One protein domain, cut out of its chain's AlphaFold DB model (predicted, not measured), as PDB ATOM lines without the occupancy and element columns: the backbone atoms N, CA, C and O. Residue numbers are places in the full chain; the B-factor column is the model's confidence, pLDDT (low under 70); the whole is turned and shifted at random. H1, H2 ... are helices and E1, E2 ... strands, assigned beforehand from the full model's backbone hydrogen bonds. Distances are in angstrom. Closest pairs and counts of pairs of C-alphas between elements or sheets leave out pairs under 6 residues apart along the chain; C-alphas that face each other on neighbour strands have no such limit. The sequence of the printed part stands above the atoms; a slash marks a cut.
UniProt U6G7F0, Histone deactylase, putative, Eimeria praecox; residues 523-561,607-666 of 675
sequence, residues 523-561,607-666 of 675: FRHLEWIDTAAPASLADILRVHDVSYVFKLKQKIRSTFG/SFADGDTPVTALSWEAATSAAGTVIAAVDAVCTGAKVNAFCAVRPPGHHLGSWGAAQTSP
ATOM      1  N   PHE A 523     -11.516   9.518 -27.849       58.59
ATOM      2  CA  PHE A 523     -12.199   9.437 -26.555       58.59
ATOM      3  C   PHE A 523     -12.774   8.047 -26.213       58.59
ATOM      4  O   PHE A 523     -13.365   7.886 -25.144       58.59
ATOM      5  N   ARG A 524     -12.569   7.018 -27.055       60.25
ATOM      6  CA  ARG A 524     -13.046   5.633 -26.820       60.25
ATOM      7  C   ARG A 524     -12.519   5.004 -25.521       60.25
ATOM      8  O   ARG A 524     -13.097   4.042 -25.026       60.25
ATOM      9  N   HIS A 525     -11.428   5.536 -24.972       62.41
ATOM     10  CA  HIS A 525     -10.806   5.066 -23.729       62.41
ATOM     11  C   HIS A 525     -11.273   5.817 -22.467       62.41
ATOM     12  O   HIS A 525     -10.774   5.525 -21.381       62.41
ATOM     13  N   LEU A 526     -12.190   6.785 -22.584       64.31
ATOM     14  CA  LEU A 526     -12.732   7.506 -21.431       64.31
ATOM     15  C   LEU A 526     -13.897   6.752 -20.778       64.31
ATOM     16  O   LEU A 526     -14.775   6.211 -21.448       64.31
ATOM     17  N   GLU A 527     -13.920   6.780 -19.449       66.88
ATOM     18  CA  GLU A 527     -15.062   6.371 -18.634       66.88
ATOM     19  C   GLU A 527     -16.059   7.535 -18.564       66.88
ATOM     20  O   GLU A 527     -15.743   8.602 -18.033       66.88
ATOM     21  N   TRP A 528     -17.249   7.345 -19.133       68.25
ATOM     22  CA  TRP A 528     -18.283   8.376 -19.202       68.25
ATOM     23  C   TRP A 528     -19.221   8.287 -17.998       68.25
ATOM     24  O   TRP A 528     -19.787   7.233 -17.721       68.25
ATOM     25  N   ILE A 529     -19.402   9.412 -17.301       65.69
ATOM     26  CA  ILE A 529     -20.302   9.543 -16.150       65.69
ATOM     27  C   ILE A 529     -21.365  10.585 -16.509       65.69
ATOM     28  O   ILE A 529     -21.121  11.787 -16.434       65.69
ATOM     29  N   ASP A 530     -22.544  10.119 -16.925       66.06
ATOM     30  CA  ASP A 530     -23.705  10.962 -17.249       66.06
ATOM     31  C   ASP A 530     -24.556  11.316 -16.012       66.06
ATOM     32  O   ASP A 530     -25.333  12.269 -16.018       66.06
ATOM     33  N   THR A 531     -24.374  10.565 -14.927       64.25
ATOM     34  CA  THR A 531     -25.244  10.513 -13.745       64.25
ATOM     35  C   THR A 531     -24.571  11.103 -12.498       64.25
ATOM     36  O   THR A 531     -24.623  10.549 -11.400       64.25
ATOM     37  N   ALA A 532     -23.938  12.269 -12.657       68.44
ATOM     38  CA  ALA A 532     -23.380  13.029 -11.540       68.44
ATOM     39  C   ALA A 532     -24.481  13.511 -10.573       68.44
ATOM     40  O   ALA A 532     -25.495  14.078 -10.986       68.44
ATOM     41  N   ALA A 533     -24.276  13.308  -9.269       81.81
ATOM     42  CA  ALA A 533     -25.206  13.776  -8.245       81.81
ATOM     43  C   ALA A 533     -25.163  15.316  -8.123       81.81
ATOM     44  O   ALA A 533     -24.070  15.884  -8.138       81.81
ATOM     45  N   PRO A 534     -26.308  16.007  -7.961       86.06
ATOM     46  CA  PRO A 534     -26.328  17.459  -7.808       86.06
ATOM     47  C   PRO A 534     -25.653  17.905  -6.507       86.06
ATOM     48  O   PRO A 534     -25.844  17.294  -5.454       86.06
ATOM     49  N   ALA A 535     -24.895  19.002  -6.576       88.12
ATOM     50  CA  ALA A 535     -24.201  19.582  -5.430       88.12
ATOM     51  C   ALA A 535     -25.166  19.899  -4.280       88.12
ATOM     52  O   ALA A 535     -26.273  20.412  -4.495       88.12
ATOM     53  N   SER A 536     -24.733  19.649  -3.041       90.06
ATOM     54  CA  SER A 536     -25.547  20.008  -1.884       90.06
ATOM     55  C   SER A 536     -25.645  21.530  -1.750       90.06
ATOM     56  O   SER A 536     -24.739  22.280  -2.130       90.06
ATOM     57  N   LEU A 537     -26.734  22.012  -1.143       85.56
ATOM     58  CA  LEU A 537     -26.880  23.442  -0.864       85.56
ATOM     59  C   LEU A 537     -25.761  23.961   0.060       85.56
ATOM     60  O   LEU A 537     -25.408  25.131  -0.031       85.56
ATOM     61  N   ALA A 538     -25.175  23.106   0.905       86.69
ATOM     62  CA  ALA A 538     -24.054  23.485   1.760       86.69
ATOM     63  C   ALA A 538     -22.770  23.743   0.954       86.69
ATOM     64  O   ALA A 538     -22.038  24.668   1.287       86.69
ATOM     65  N   ASP A 539     -22.512  22.977  -0.111       86.88
ATOM     66  CA  ASP A 539     -21.327  23.159  -0.961       86.88
ATOM     67  C   ASP A 539     -21.470  24.395  -1.861       86.88
ATOM     68  O   ASP A 539     -20.543  25.195  -1.963       86.88
ATOM     69  N   ILE A 540     -22.663  24.619  -2.429       85.50
ATOM     70  CA  ILE A 540     -22.981  25.817  -3.228       85.50
ATOM     71  C   ILE A 540     -22.786  27.097  -2.394       85.50
ATOM     72  O   ILE A 540     -22.202  28.075  -2.868       85.50
ATOM     73  N   LEU A 541     -23.219  27.079  -1.129       86.50
ATOM     74  CA  LEU A 541     -23.082  28.204  -0.198       86.50
ATOM     75  C   LEU A 541     -21.659  28.389   0.374       86.50
ATOM     76  O   LEU A 541     -21.443  29.335   1.128       86.50
ATOM     77  N   ARG A 542     -20.670  27.559  -0.000       82.31
ATOM     78  CA  ARG A 542     -19.243  27.872   0.246       82.31
ATOM     79  C   ARG A 542     -18.701  28.941  -0.704       82.31
ATOM     80  O   ARG A 542     -17.679  29.547  -0.396       82.31
ATOM     81  N   VAL A 543     -19.342  29.129  -1.861       81.00
ATOM     82  CA  VAL A 543     -18.838  29.968  -2.965       81.00
ATOM     83  C   VAL A 543     -19.821  31.078  -3.344       81.00
ATOM     84  O   VAL A 543     -19.397  32.152  -3.763       81.00
ATOM     85  N   HIS A 544     -21.129  30.853  -3.177       82.50
ATOM     86  CA  HIS A 544     -22.168  31.817  -3.538       82.50
ATOM     87  C   HIS A 544     -22.900  32.408  -2.336       82.50
ATOM     88  O   HIS A 544     -23.241  31.720  -1.375       82.50
ATOM     89  N   ASP A 545     -23.217  33.694  -2.462       85.94
ATOM     90  CA  ASP A 545     -23.920  34.476  -1.457       85.94
ATOM     91  C   ASP A 545     -25.344  33.948  -1.202       85.94
ATOM     92  O   ASP A 545     -26.117  33.714  -2.141       85.94
ATOM     93  N   VAL A 546     -25.721  33.796   0.072       86.44
ATOM     94  CA  VAL A 546     -26.996  33.174   0.482       86.44
ATOM     95  C   VAL A 546     -28.179  33.891  -0.170       86.44
ATOM     96  O   VAL A 546     -29.065  33.260  -0.750       86.44
ATOM     97  N   SER A 547     -28.175  35.226  -0.139       83.19
ATOM     98  CA  SER A 547     -29.246  36.041  -0.713       83.19
ATOM     99  C   SER A 547     -29.364  35.910  -2.234       83.19
ATOM    100  O   SER A 547     -30.469  36.039  -2.753       83.19
ATOM    101  N   TYR A 548     -28.272  35.638  -2.955       82.38
ATOM    102  CA  TYR A 548     -28.306  35.408  -4.403       82.38
ATOM    103  C   TYR A 548     -28.911  34.036  -4.727       82.38
ATOM    104  O   TYR A 548     -29.879  33.942  -5.485       82.38
ATOM    105  N   VAL A 549     -28.419  32.978  -4.072       84.44
ATOM    106  CA  VAL A 549     -28.882  31.597  -4.295       84.44
ATOM    107  C   VAL A 549     -30.376  31.447  -3.984       84.44
ATOM    108  O   VAL A 549     -31.108  30.816  -4.751       84.44
ATOM    109  N   PHE A 550     -30.865  32.067  -2.904       84.62
ATOM    110  CA  PHE A 550     -32.292  32.046  -2.574       84.62
ATOM    111  C   PHE A 550     -33.151  32.879  -3.540       84.62
ATOM    112  O   PHE A 550     -34.212  32.392  -3.932       84.62
ATOM    113  N   LYS A 551     -32.700  34.063  -3.991       82.25
ATOM    114  CA  LYS A 551     -33.403  34.852  -5.026       82.25
ATOM    115  C   LYS A 551     -33.579  34.054  -6.317       82.25
ATOM    116  O   LYS A 551     -34.700  33.937  -6.805       82.25
ATOM    117  N   LEU A 552     -32.500  33.459  -6.830       81.00
ATOM    118  CA  LEU A 552     -32.511  32.658  -8.057       81.00
ATOM    119  C   LEU A 552     -33.484  31.472  -7.942       81.00
ATOM    120  O   LEU A 552     -34.364  31.289  -8.786       81.00
ATOM    121  N   LYS A 553     -33.385  30.712  -6.844       83.06
ATOM    122  CA  LYS A 553     -34.253  29.560  -6.554       83.06
ATOM    123  C   LYS A 553     -35.726  29.945  -6.399       83.06
ATOM    124  O   LYS A 553     -36.602  29.198  -6.834       83.06
ATOM    125  N   GLN A 554     -36.008  31.089  -5.775       83.38
ATOM    126  CA  GLN A 554     -37.364  31.612  -5.628       83.38
ATOM    127  C   GLN A 554     -37.924  32.083  -6.972       83.38
ATOM    128  O   GLN A 554     -39.061  31.743  -7.285       83.38
ATOM    129  N   LYS A 555     -37.134  32.800  -7.782       79.00
ATOM    130  CA  LYS A 555     -37.586  33.368  -9.057       79.00
ATOM    131  C   LYS A 555     -37.883  32.295 -10.109       79.00
ATOM    132  O   LYS A 555     -38.929  32.349 -10.747       79.00
ATOM    133  N   ILE A 556     -37.044  31.259 -10.213       79.00
ATOM    134  CA  ILE A 556     -37.326  30.092 -11.072       79.00
ATOM    135  C   ILE A 556     -38.635  29.407 -10.629       79.00
ATOM    136  O   ILE A 556     -39.499  29.134 -11.460       79.00
ATOM    137  N   ARG A 557     -38.840  29.212  -9.317       80.81
ATOM    138  CA  ARG A 557     -40.081  28.631  -8.770       80.81
ATOM    139  C   ARG A 557     -41.324  29.500  -8.979       80.81
ATOM    140  O   ARG A 557     -42.390  28.944  -9.213       80.81
ATOM    141  N   SER A 558     -41.221  30.827  -8.884       77.62
ATOM    142  CA  SER A 558     -42.369  31.721  -9.089       77.62
ATOM    143  C   SER A 558     -42.771  31.842 -10.555       77.62
ATOM    144  O   SER A 558     -43.949  32.028 -10.835       77.62
ATOM    145  N   THR A 559     -41.812  31.736 -11.481       74.06
ATOM    146  CA  THR A 559     -42.076  31.885 -12.918       74.06
ATOM    147  C   THR A 559     -42.509  30.577 -13.583       74.06
ATOM    148  O   THR A 559     -43.363  30.605 -14.461       74.06
ATOM    149  N   PHE A 560     -41.958  29.431 -13.164       72.38
ATOM    150  CA  PHE A 560     -42.191  28.134 -13.821       72.38
ATOM    151  C   PHE A 560     -42.908  27.090 -12.946       72.38
ATOM    152  O   PHE A 560     -43.158  25.970 -13.391       72.38
ATOM    153  N   GLY A 561     -43.239  27.434 -11.697       66.50
ATOM    154  CA  GLY A 561     -43.861  26.518 -10.741       66.50
ATOM    155  C   GLY A 561     -42.925  25.402 -10.258       66.50
ATOM    156  O   GLY A 561     -41.706  25.438 -10.431       66.50
ATOM    157  N   SER A 607     -36.991  33.143 -18.925       68.88
ATOM    158  CA  SER A 607     -37.253  34.397 -18.225       68.88
ATOM    159  C   SER A 607     -35.945  34.947 -17.668       68.88
ATOM    160  O   SER A 607     -35.020  34.185 -17.400       68.88
ATOM    161  N   PHE A 608     -35.841  36.258 -17.479       68.94
ATOM    162  CA  PHE A 608     -34.610  36.883 -17.000       68.94
ATOM    163  C   PHE A 608     -34.547  36.875 -15.466       68.94
ATOM    164  O   PHE A 608     -35.381  37.497 -14.799       68.94
ATOM    165  N   ALA A 609     -33.572  36.156 -14.900       66.31
ATOM    166  CA  ALA A 609     -33.319  36.088 -13.458       66.31
ATOM    167  C   ALA A 609     -32.880  37.455 -12.918       66.31
ATOM    168  O   ALA A 609     -33.516  37.989 -12.011       66.31
ATOM    169  N   ASP A 610     -31.895  38.047 -13.581       67.50
ATOM    170  CA  ASP A 610     -31.480  39.445 -13.497       67.50
ATOM    171  C   ASP A 610     -31.362  39.990 -14.937       67.50
ATOM    172  O   ASP A 610     -31.604  39.245 -15.888       67.50
ATOM    173  N   GLY A 611     -31.072  41.283 -15.118       64.25
ATOM    174  CA  GLY A 611     -31.293  42.014 -16.384       64.25
ATOM    175  C   GLY A 611     -30.572  41.494 -17.641       64.25
ATOM    176  O   GLY A 611     -30.911  41.922 -18.740       64.25
ATOM    177  N   ASP A 612     -29.614  40.582 -17.494       63.75
ATOM    178  CA  ASP A 612     -28.821  39.958 -18.557       63.75
ATOM    179  C   ASP A 612     -28.960  38.421 -18.623       63.75
ATOM    180  O   ASP A 612     -28.585  37.808 -19.621       63.75
ATOM    181  N   THR A 613     -29.495  37.784 -17.577       68.88
ATOM    182  CA  THR A 613     -29.306  36.350 -17.306       68.88
ATOM    183  C   THR A 613     -30.587  35.544 -17.566       68.88
ATOM    184  O   THR A 613     -31.478  35.533 -16.708       68.88
ATOM    185  N   PRO A 614     -30.714  34.846 -18.713       71.06
ATOM    186  CA  PRO A 614     -31.863  33.999 -19.006       71.06
ATOM    187  C   PRO A 614     -31.827  32.696 -18.193       71.06
ATOM    188  O   PRO A 614     -30.789  32.045 -18.060       71.06
ATOM    189  N   VAL A 615     -32.988  32.292 -17.677       74.69
ATOM    190  CA  VAL A 615     -33.218  31.028 -16.968       74.69
ATOM    191  C   VAL A 615     -34.522  30.371 -17.417       74.69
ATOM    192  O   VAL A 615     -35.510  31.046 -17.703       74.69
ATOM    193  N   THR A 616     -34.535  29.043 -17.440       77.44
ATOM    194  CA  THR A 616     -35.708  28.190 -17.689       77.44
ATOM    195  C   THR A 616     -36.077  27.421 -16.417       77.44
ATOM    196  O   THR A 616     -35.360  27.465 -15.411       77.44
ATOM    197  N   ALA A 617     -37.168  26.650 -16.462       74.06
ATOM    198  CA  ALA A 617     -37.561  25.752 -15.373       74.06
ATOM    199  C   ALA A 617     -36.442  24.775 -14.946       74.06
ATOM    200  O   ALA A 617     -36.336  24.430 -13.770       74.06
ATOM    201  N   LEU A 618     -35.590  24.355 -15.892       76.00
ATOM    202  CA  LEU A 618     -34.514  23.379 -15.679       76.00
ATOM    203  C   LEU A 618     -33.181  24.015 -15.248       76.00
ATOM    204  O   LEU A 618     -32.286  23.304 -14.794       76.00
ATOM    205  N   SER A 619     -33.027  25.343 -15.346       78.75
ATOM    206  CA  SER A 619     -31.748  26.020 -15.071       78.75
ATOM    207  C   SER A 619     -31.229  25.812 -13.647       78.75
ATOM    208  O   SER A 619     -30.016  25.751 -13.456       78.75
ATOM    209  N   TRP A 620     -32.115  25.669 -12.653       81.31
ATOM    210  CA  TRP A 620     -31.699  25.348 -11.283       81.31
ATOM    211  C   TRP A 620     -31.078  23.948 -11.197       81.31
ATOM    212  O   TRP A 620     -29.988  23.792 -10.655       81.31
ATOM    213  N   GLU A 621     -31.755  22.938 -11.748       79.44
ATOM    214  CA  GLU A 621     -31.300  21.546 -11.719       79.44
ATOM    215  C   GLU A 621     -29.974  21.398 -12.471       79.44
ATOM    216  O   GLU A 621     -28.989  20.945 -11.886       79.44
ATOM    217  N   ALA A 622     -29.906  21.923 -13.700       79.69
ATOM    218  CA  ALA A 622     -28.694  21.949 -14.513       79.69
ATOM    219  C   ALA A 622     -27.508  22.619 -13.794       79.69
ATOM    220  O   ALA A 622     -26.405  22.079 -13.817       79.69
ATOM    221  N   ALA A 623     -27.722  23.749 -13.107       81.94
ATOM    222  CA  ALA A 623     -26.674  24.413 -12.329       81.94
ATOM    223  C   ALA A 623     -26.222  23.590 -11.106       81.94
ATOM    224  O   ALA A 623     -25.028  23.538 -10.810       81.94
ATOM    225  N   THR A 624     -27.143  22.910 -10.410       86.00
ATOM    226  CA  THR A 624     -26.776  22.038  -9.280       86.00
ATOM    227  C   THR A 624     -26.028  20.779  -9.721       86.00
ATOM    228  O   THR A 624     -25.039  20.418  -9.083       86.00
ATOM    229  N   SER A 625     -26.428  20.148 -10.829       84.12
ATOM    230  CA  SER A 625     -25.720  19.000 -11.410       84.12
ATOM    231  C   SER A 625     -24.351  19.406 -11.954       84.12
ATOM    232  O   SER A 625     -23.365  18.752 -11.645       84.12
ATOM    233  N   ALA A 626     -24.257  20.545 -12.650       84.00
ATOM    234  CA  ALA A 626     -22.996  21.133 -13.108       84.00
ATOM    235  C   ALA A 626     -21.971  21.305 -11.972       84.00
ATOM    236  O   ALA A 626     -20.827  20.869 -12.099       84.00
ATOM    237  N   ALA A 627     -22.383  21.900 -10.848       86.56
ATOM    238  CA  ALA A 627     -21.528  22.035  -9.669       86.56
ATOM    239  C   ALA A 627     -21.160  20.669  -9.060       86.56
ATOM    240  O   ALA A 627     -20.018  20.463  -8.652       86.56
ATOM    241  N   GLY A 628     -22.104  19.724  -9.040       87.94
ATOM    242  CA  GLY A 628     -21.904  18.369  -8.524       87.94
ATOM    243  C   GLY A 628     -20.862  17.570  -9.308       87.94
ATOM    244  O   GLY A 628     -19.966  16.982  -8.704       87.94
ATOM    245  N   THR A 629     -20.903  17.626 -10.645       86.00
ATOM    246  CA  THR A 629     -19.898  17.012 -11.529       86.00
ATOM    247  C   THR A 629     -18.490  17.526 -11.232       86.00
ATOM    248  O   THR A 629     -17.554  16.735 -11.149       86.00
ATOM    249  N   VAL A 630     -18.333  18.843 -11.036       86.56
ATOM    250  CA  VAL A 630     -17.026  19.446 -10.729       86.56
ATOM    251  C   VAL A 630     -16.525  19.008  -9.352       86.56
ATOM    252  O   VAL A 630     -15.361  18.634  -9.235       86.56
ATOM    253  N   ILE A 631     -17.385  18.997  -8.326       88.25
ATOM    254  CA  ILE A 631     -17.015  18.535  -6.976       88.25
ATOM    255  C   ILE A 631     -16.581  17.064  -7.016       88.25
ATOM    256  O   ILE A 631     -15.475  16.752  -6.585       88.25
ATOM    257  N   ALA A 632     -17.382  16.179  -7.615       86.50
ATOM    258  CA  ALA A 632     -17.072  14.752  -7.701       86.50
ATOM    259  C   ALA A 632     -15.761  14.467  -8.462       86.50
ATOM    260  O   ALA A 632     -15.002  13.576  -8.083       86.50
ATOM    261  N   ALA A 633     -15.465  15.238  -9.513       87.56
ATOM    262  CA  ALA A 633     -14.210  15.132 -10.252       87.56
ATOM    263  C   ALA A 633     -12.998  15.643  -9.454       87.56
ATOM    264  O   ALA A 633     -11.935  15.024  -9.500       87.56
ATOM    265  N   VAL A 634     -13.152  16.742  -8.704       89.25
ATOM    266  CA  VAL A 634     -12.113  17.252  -7.794       89.25
ATOM    267  C   VAL A 634     -11.846  16.245  -6.677       89.25
ATOM    268  O   VAL A 634     -10.690  15.893  -6.460       89.25
ATOM    269  N   ASP A 635     -12.884  15.702  -6.040       89.62
ATOM    270  CA  ASP A 635     -12.751  14.680  -4.998       89.62
ATOM    271  C   ASP A 635     -12.071  13.408  -5.535       89.62
ATOM    272  O   ASP A 635     -11.172  12.868  -4.887       89.62
ATOM    273  N   ALA A 636     -12.417  12.953  -6.745       87.44
ATOM    274  CA  ALA A 636     -11.784  11.795  -7.381       87.44
ATOM    275  C   ALA A 636     -10.279  11.995  -7.658       87.44
ATOM    276  O   ALA A 636      -9.512  11.034  -7.575       87.44
ATOM    277  N   VAL A 637      -9.841  13.225  -7.949       91.94
ATOM    278  CA  VAL A 637      -8.415  13.559  -8.116       91.94
ATOM    279  C   VAL A 637      -7.725  13.750  -6.761       91.94
ATOM    280  O   VAL A 637      -6.662  13.182  -6.525       91.94
ATOM    281  N   CYS A 638      -8.337  14.481  -5.826       91.94
ATOM    282  CA  CYS A 638      -7.767  14.753  -4.502       91.94
ATOM    283  C   CYS A 638      -7.654  13.506  -3.608       91.94
ATOM    284  O   CYS A 638      -6.760  13.440  -2.767       91.94
ATOM    285  N   THR A 639      -8.514  12.502  -3.802       93.38
ATOM    286  CA  THR A 639      -8.404  11.182  -3.152       93.38
ATOM    287  C   THR A 639      -7.422  10.232  -3.849       93.38
ATOM    288  O   THR A 639      -7.155   9.150  -3.333       93.38
ATOM    289  N   GLY A 640      -6.884  10.607  -5.016       90.38
ATOM    290  CA  GLY A 640      -6.011   9.755  -5.829       90.38
ATOM    291  C   GLY A 640      -6.731   8.627  -6.579       90.38
ATOM    292  O   GLY A 640      -6.067   7.785  -7.182       90.38
ATOM    293  N   ALA A 641      -8.070   8.594  -6.576       87.31
ATOM    294  CA  ALA A 641      -8.861   7.594  -7.298       87.31
ATOM    295  C   ALA A 641      -8.764   7.741  -8.832       87.31
ATOM    296  O   ALA A 641      -8.934   6.764  -9.564       87.31
ATOM    297  N   LYS A 642      -8.468   8.951  -9.325       85.25
ATOM    298  CA  LYS A 642      -8.127   9.266 -10.721       85.25
ATOM    299  C   LYS A 642      -6.903  10.190 -10.743       85.25
ATOM    300  O   LYS A 642      -6.783  11.070  -9.902       85.25
ATOM    301  N   VAL A 643      -6.010  10.025 -11.723       86.00
ATOM    302  CA  VAL A 643      -4.822  10.899 -11.872       86.00
ATOM    303  C   VAL A 643      -5.203  12.275 -12.424       86.00
ATOM    304  O   VAL A 643      -4.706  13.292 -11.957       86.00
ATOM    305  N   ASN A 644      -6.098  12.298 -13.413       80.88
ATOM    306  CA  ASN A 644      -6.626  13.495 -14.060       80.88
ATOM    307  C   ASN A 644      -8.142  13.329 -14.240       80.88
ATOM    308  O   ASN A 644      -8.620  12.207 -14.412       80.88
ATOM    309  N   ALA A 645      -8.876  14.440 -14.281       80.88
ATOM    310  CA  ALA A 645     -10.289  14.475 -14.646       80.88
ATOM    311  C   ALA A 645     -10.565  15.657 -15.588       80.88
ATOM    312  O   ALA A 645      -9.905  16.693 -15.503       80.88
ATOM    313  N   PHE A 646     -11.545  15.509 -16.483       79.50
ATOM    314  CA  PHE A 646     -11.965  16.548 -17.423       79.50
ATOM    315  C   PHE A 646     -13.474  16.778 -17.303       79.50
ATOM    316  O   PHE A 646     -14.261  15.851 -17.469       79.50
ATOM    317  N   CYS A 647     -13.874  18.015 -17.000       75.56
ATOM    318  CA  CYS A 647     -15.265  18.379 -16.731       75.56
ATOM    319  C   CYS A 647     -15.842  19.218 -17.876       75.56
ATOM    320  O   CYS A 647     -15.710  20.442 -17.883       75.56
ATOM    321  N   ALA A 648     -16.518  18.573 -18.829       73.19
ATOM    322  CA  ALA A 648     -17.303  19.260 -19.853       73.19
ATOM    323  C   ALA A 648     -18.624  19.776 -19.250       73.19
ATOM    324  O   ALA A 648     -19.658  19.119 -19.323       73.19
ATOM    325  N   VAL A 649     -18.578  20.944 -18.603       69.69
ATOM    326  CA  VAL A 649     -19.706  21.513 -17.848       69.69
ATOM    327  C   VAL A 649     -20.092  22.880 -18.412       69.69
ATOM    328  O   VAL A 649     -19.265  23.789 -18.471       69.69
ATOM    329  N   ARG A 650     -21.363  23.042 -18.805       65.81
ATOM    330  CA  ARG A 650     -21.908  24.290 -19.364       65.81
ATOM    331  C   ARG A 650     -23.127  24.773 -18.557       65.81
ATOM    332  O   ARG A 650     -24.228  24.279 -18.789       65.81
ATOM    333  N   PRO A 651     -22.954  25.704 -17.601       61.09
ATOM    334  CA  PRO A 651     -24.064  26.260 -16.831       61.09
ATOM    335  C   PRO A 651     -24.917  27.239 -17.670       61.09
ATOM    336  O   PRO A 651     -24.436  27.757 -18.682       61.09
ATOM    337  N   PRO A 652     -26.165  27.529 -17.251       61.22
ATOM    338  CA  PRO A 652     -26.985  28.588 -17.846       61.22
ATOM    339  C   PRO A 652     -26.415  29.989 -17.556       61.22
ATOM    340  O   PRO A 652     -25.777  30.202 -16.524       61.22
ATOM    341  N   GLY A 653     -26.668  30.956 -18.443       56.41
ATOM    342  CA  GLY A 653     -26.226  32.347 -18.285       56.41
ATOM    343  C   GLY A 653     -26.360  33.179 -19.564       56.41
ATOM    344  O   GLY A 653     -26.771  32.659 -20.598       56.41
ATOM    345  N   HIS A 654     -25.972  34.458 -19.500       51.72
ATOM    346  CA  HIS A 654     -26.124  35.468 -20.567       51.72
ATOM    347  C   HIS A 654     -25.626  35.047 -21.969       51.72
ATOM    348  O   HIS A 654     -26.156  35.498 -22.976       51.72
ATOM    349  N   HIS A 655     -24.625  34.165 -22.054       46.84
ATOM    350  CA  HIS A 655     -24.066  33.693 -23.328       46.84
ATOM    351  C   HIS A 655     -24.767  32.456 -23.922       46.84
ATOM    352  O   HIS A 655     -24.303  31.930 -24.933       46.84
ATOM    353  N   LEU A 656     -25.851  31.961 -23.315       51.94
ATOM    354  CA  LEU A 656     -26.731  30.975 -23.944       51.94
ATOM    355  C   LEU A 656     -27.887  31.697 -24.637       51.94
ATOM    356  O   LEU A 656     -28.669  32.390 -23.988       51.94
ATOM    357  N   GLY A 657     -28.052  31.440 -25.935       49.47
ATOM    358  CA  GLY A 657     -29.345  31.632 -26.581       49.47
ATOM    359  C   GLY A 657     -30.388  30.654 -26.038       49.47
ATOM    360  O   GLY A 657     -30.061  29.684 -25.350       49.47
ATOM    361  N   SER A 658     -31.650  30.867 -26.407       43.16
ATOM    362  CA  SER A 658     -32.798  30.035 -26.004       43.16
ATOM    363  C   SER A 658     -32.634  28.534 -26.294       43.16
ATOM    364  O   SER A 658     -33.280  27.719 -25.643       43.16
ATOM    365  N   TRP A 659     -31.771  28.165 -27.247       44.28
ATOM    366  CA  TRP A 659     -31.483  26.784 -27.662       44.28
ATOM    367  C   TRP A 659     -30.143  26.240 -27.115       44.28
ATOM    368  O   TRP A 659     -29.722  25.143 -27.463       44.28
ATOM    369  N   GLY A 660     -29.423  26.999 -26.282       44.56
ATOM    370  CA  GLY A 660     -28.091  26.618 -25.790       44.56
ATOM    371  C   GLY A 660     -26.941  26.861 -26.780       44.56
ATOM    372  O   GLY A 660     -25.778  26.658 -26.422       44.56
ATOM    373  N   ALA A 661     -27.214  27.365 -27.985       40.22
ATOM    374  CA  ALA A 661     -26.208  27.979 -28.855       40.22
ATOM    375  C   ALA A 661     -25.533  29.186 -28.165       40.22
ATOM    376  O   ALA A 661     -26.047  29.728 -27.180       40.22
ATOM    377  N   ALA A 662     -24.347  29.587 -28.628       36.78
ATOM    378  CA  ALA A 662     -23.635  30.743 -28.078       36.78
ATOM    379  C   ALA A 662     -24.059  32.021 -28.817       36.78
ATOM    380  O   ALA A 662     -23.609  32.248 -29.934       36.78
ATOM    381  N   GLN A 663     -24.907  32.854 -28.206       39.81
ATOM    382  CA  GLN A 663     -25.437  34.047 -28.875       39.81
ATOM    383  C   GLN A 663     -24.333  35.060 -29.213       39.81
ATOM    384  O   GLN A 663     -23.764  35.706 -28.329       39.81
ATOM    385  N   THR A 664     -24.080  35.255 -30.508       37.00
ATOM    386  CA  THR A 664     -23.350  36.416 -31.022       37.00
ATOM    387  C   THR A 664     -24.336  37.431 -31.588       37.00
ATOM    388  O   THR A 664     -24.817  37.242 -32.696       37.00
ATOM    389  N   SER A 665     -24.547  38.535 -30.856       35.88
ATOM    390  CA  SER A 665     -25.524  39.616 -31.120       35.88
ATOM    391  C   SER A 665     -26.959  39.340 -30.620       35.88
ATOM    392  O   SER A 665     -27.469  38.237 -30.790       35.88
ATOM    393  N   PRO A 666     -27.653  40.348 -30.040       38.16
ATOM    394  CA  PRO A 666     -29.098  40.304 -29.791       38.16
ATOM    395  C   PRO A 666     -29.943  40.612 -31.046       38.16
ATOM    396  O   PRO A 666     -31.169  40.601 -30.978       38.16
TER     397      PRO A 666
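What this domain is: This is residues 523 to 561 and 607 to 666 of the 675 residues of the protein "Histone deactylase, putative" of Eimeria praecox (UniProt U6G7F0). One long helix, H3, runs through the middle of a loosely built model, with the helix H2 and the small strand hairpin E1 and E2 gathered at its first end. The stretch before H1 crosses H3, and the long stretch after H3 folds back along it and passes the hairpin. The printed part has 99 residues, with three named helices and two named strands in the order H1, H2, E1, E2, H3; the two strands form one antiparallel sheet, in the order E1, E2. The class is mostly helix, though under half of the residues, 47 of 99, are in named elements. The whole is only just loose, close to compact, with a radius of gyration of the C-alphas of 15.5 A and spans of 42 by 32 by 21 A.

Where its parts are: Residues 523 to 536 hold no named element. H1, residues 537 to 540, begins with C-alpha 537 at (-26.880, 23.442, -0.864) and is 5.1 A long. H2, residues 546 to 560, is 21.5 A long. After the cut, E1, residues 607 to 610, has its C-alpha 607 at (-37.253, 34.397, -18.225) and is 9.0 A long. E2, residues 613 to 616, is 10.4 A long. H3, residues 619 to 638, is 28.5 A long and ends with C-alpha 638 at (-7.767, 14.753, -4.502). Residues 639 to 666 hold no named element.

How they stand to each other: H2 and H3 only just touch, with 3 pairs of C-alphas within 8 A, made by residues 553 to 556 of H2 and 619 to 620 of H3 alone. Their closest C-alphas, those of Lys 553 and Trp 620, are 6.8 A apart. The two helices run opposite ways at a steep tilt of 43 degrees. H1 and H3 are close but not clearly touching, the closest C-alphas being those of Ile 540 and Ala 627 at 7.6 A. H1 and H2 are only just apart, at 8.3 A. The closest C-alphas of H2 and E1, those of Leu 552 and Ala 609, are 6.4 A apart; those of H2 and E2, Ile 556 and Thr 616, are 7.1 A apart. E1 and E2 form a hairpin, antiparallel at 139 degrees between their directions, with N 607 and O 615 within hydrogen-bond range at 2.8 A and N 613 and O 610 at 3.1 A. E1 and H3 are apart. In H2 and H3 every O i to N i+4 pair is within hydrogen-bond range; H1 is too short for such a pair.

The domain as a whole: The two C-alphas farthest apart, those of Gly 640 and Pro 666, are 45.2 A apart. Residues 562 to 606 are not printed, and C-alphas 561 and 607 are 12.7 A apart across the cut. Of the links that are printed whole, H1 to H2, E1 to E2 and E2 to H3 are tight. The mean pLDDT of the printed part is 73.7, and it is under 70 for 36 residues: 523 to 532, 561, 607 to 613 and 649 to 666.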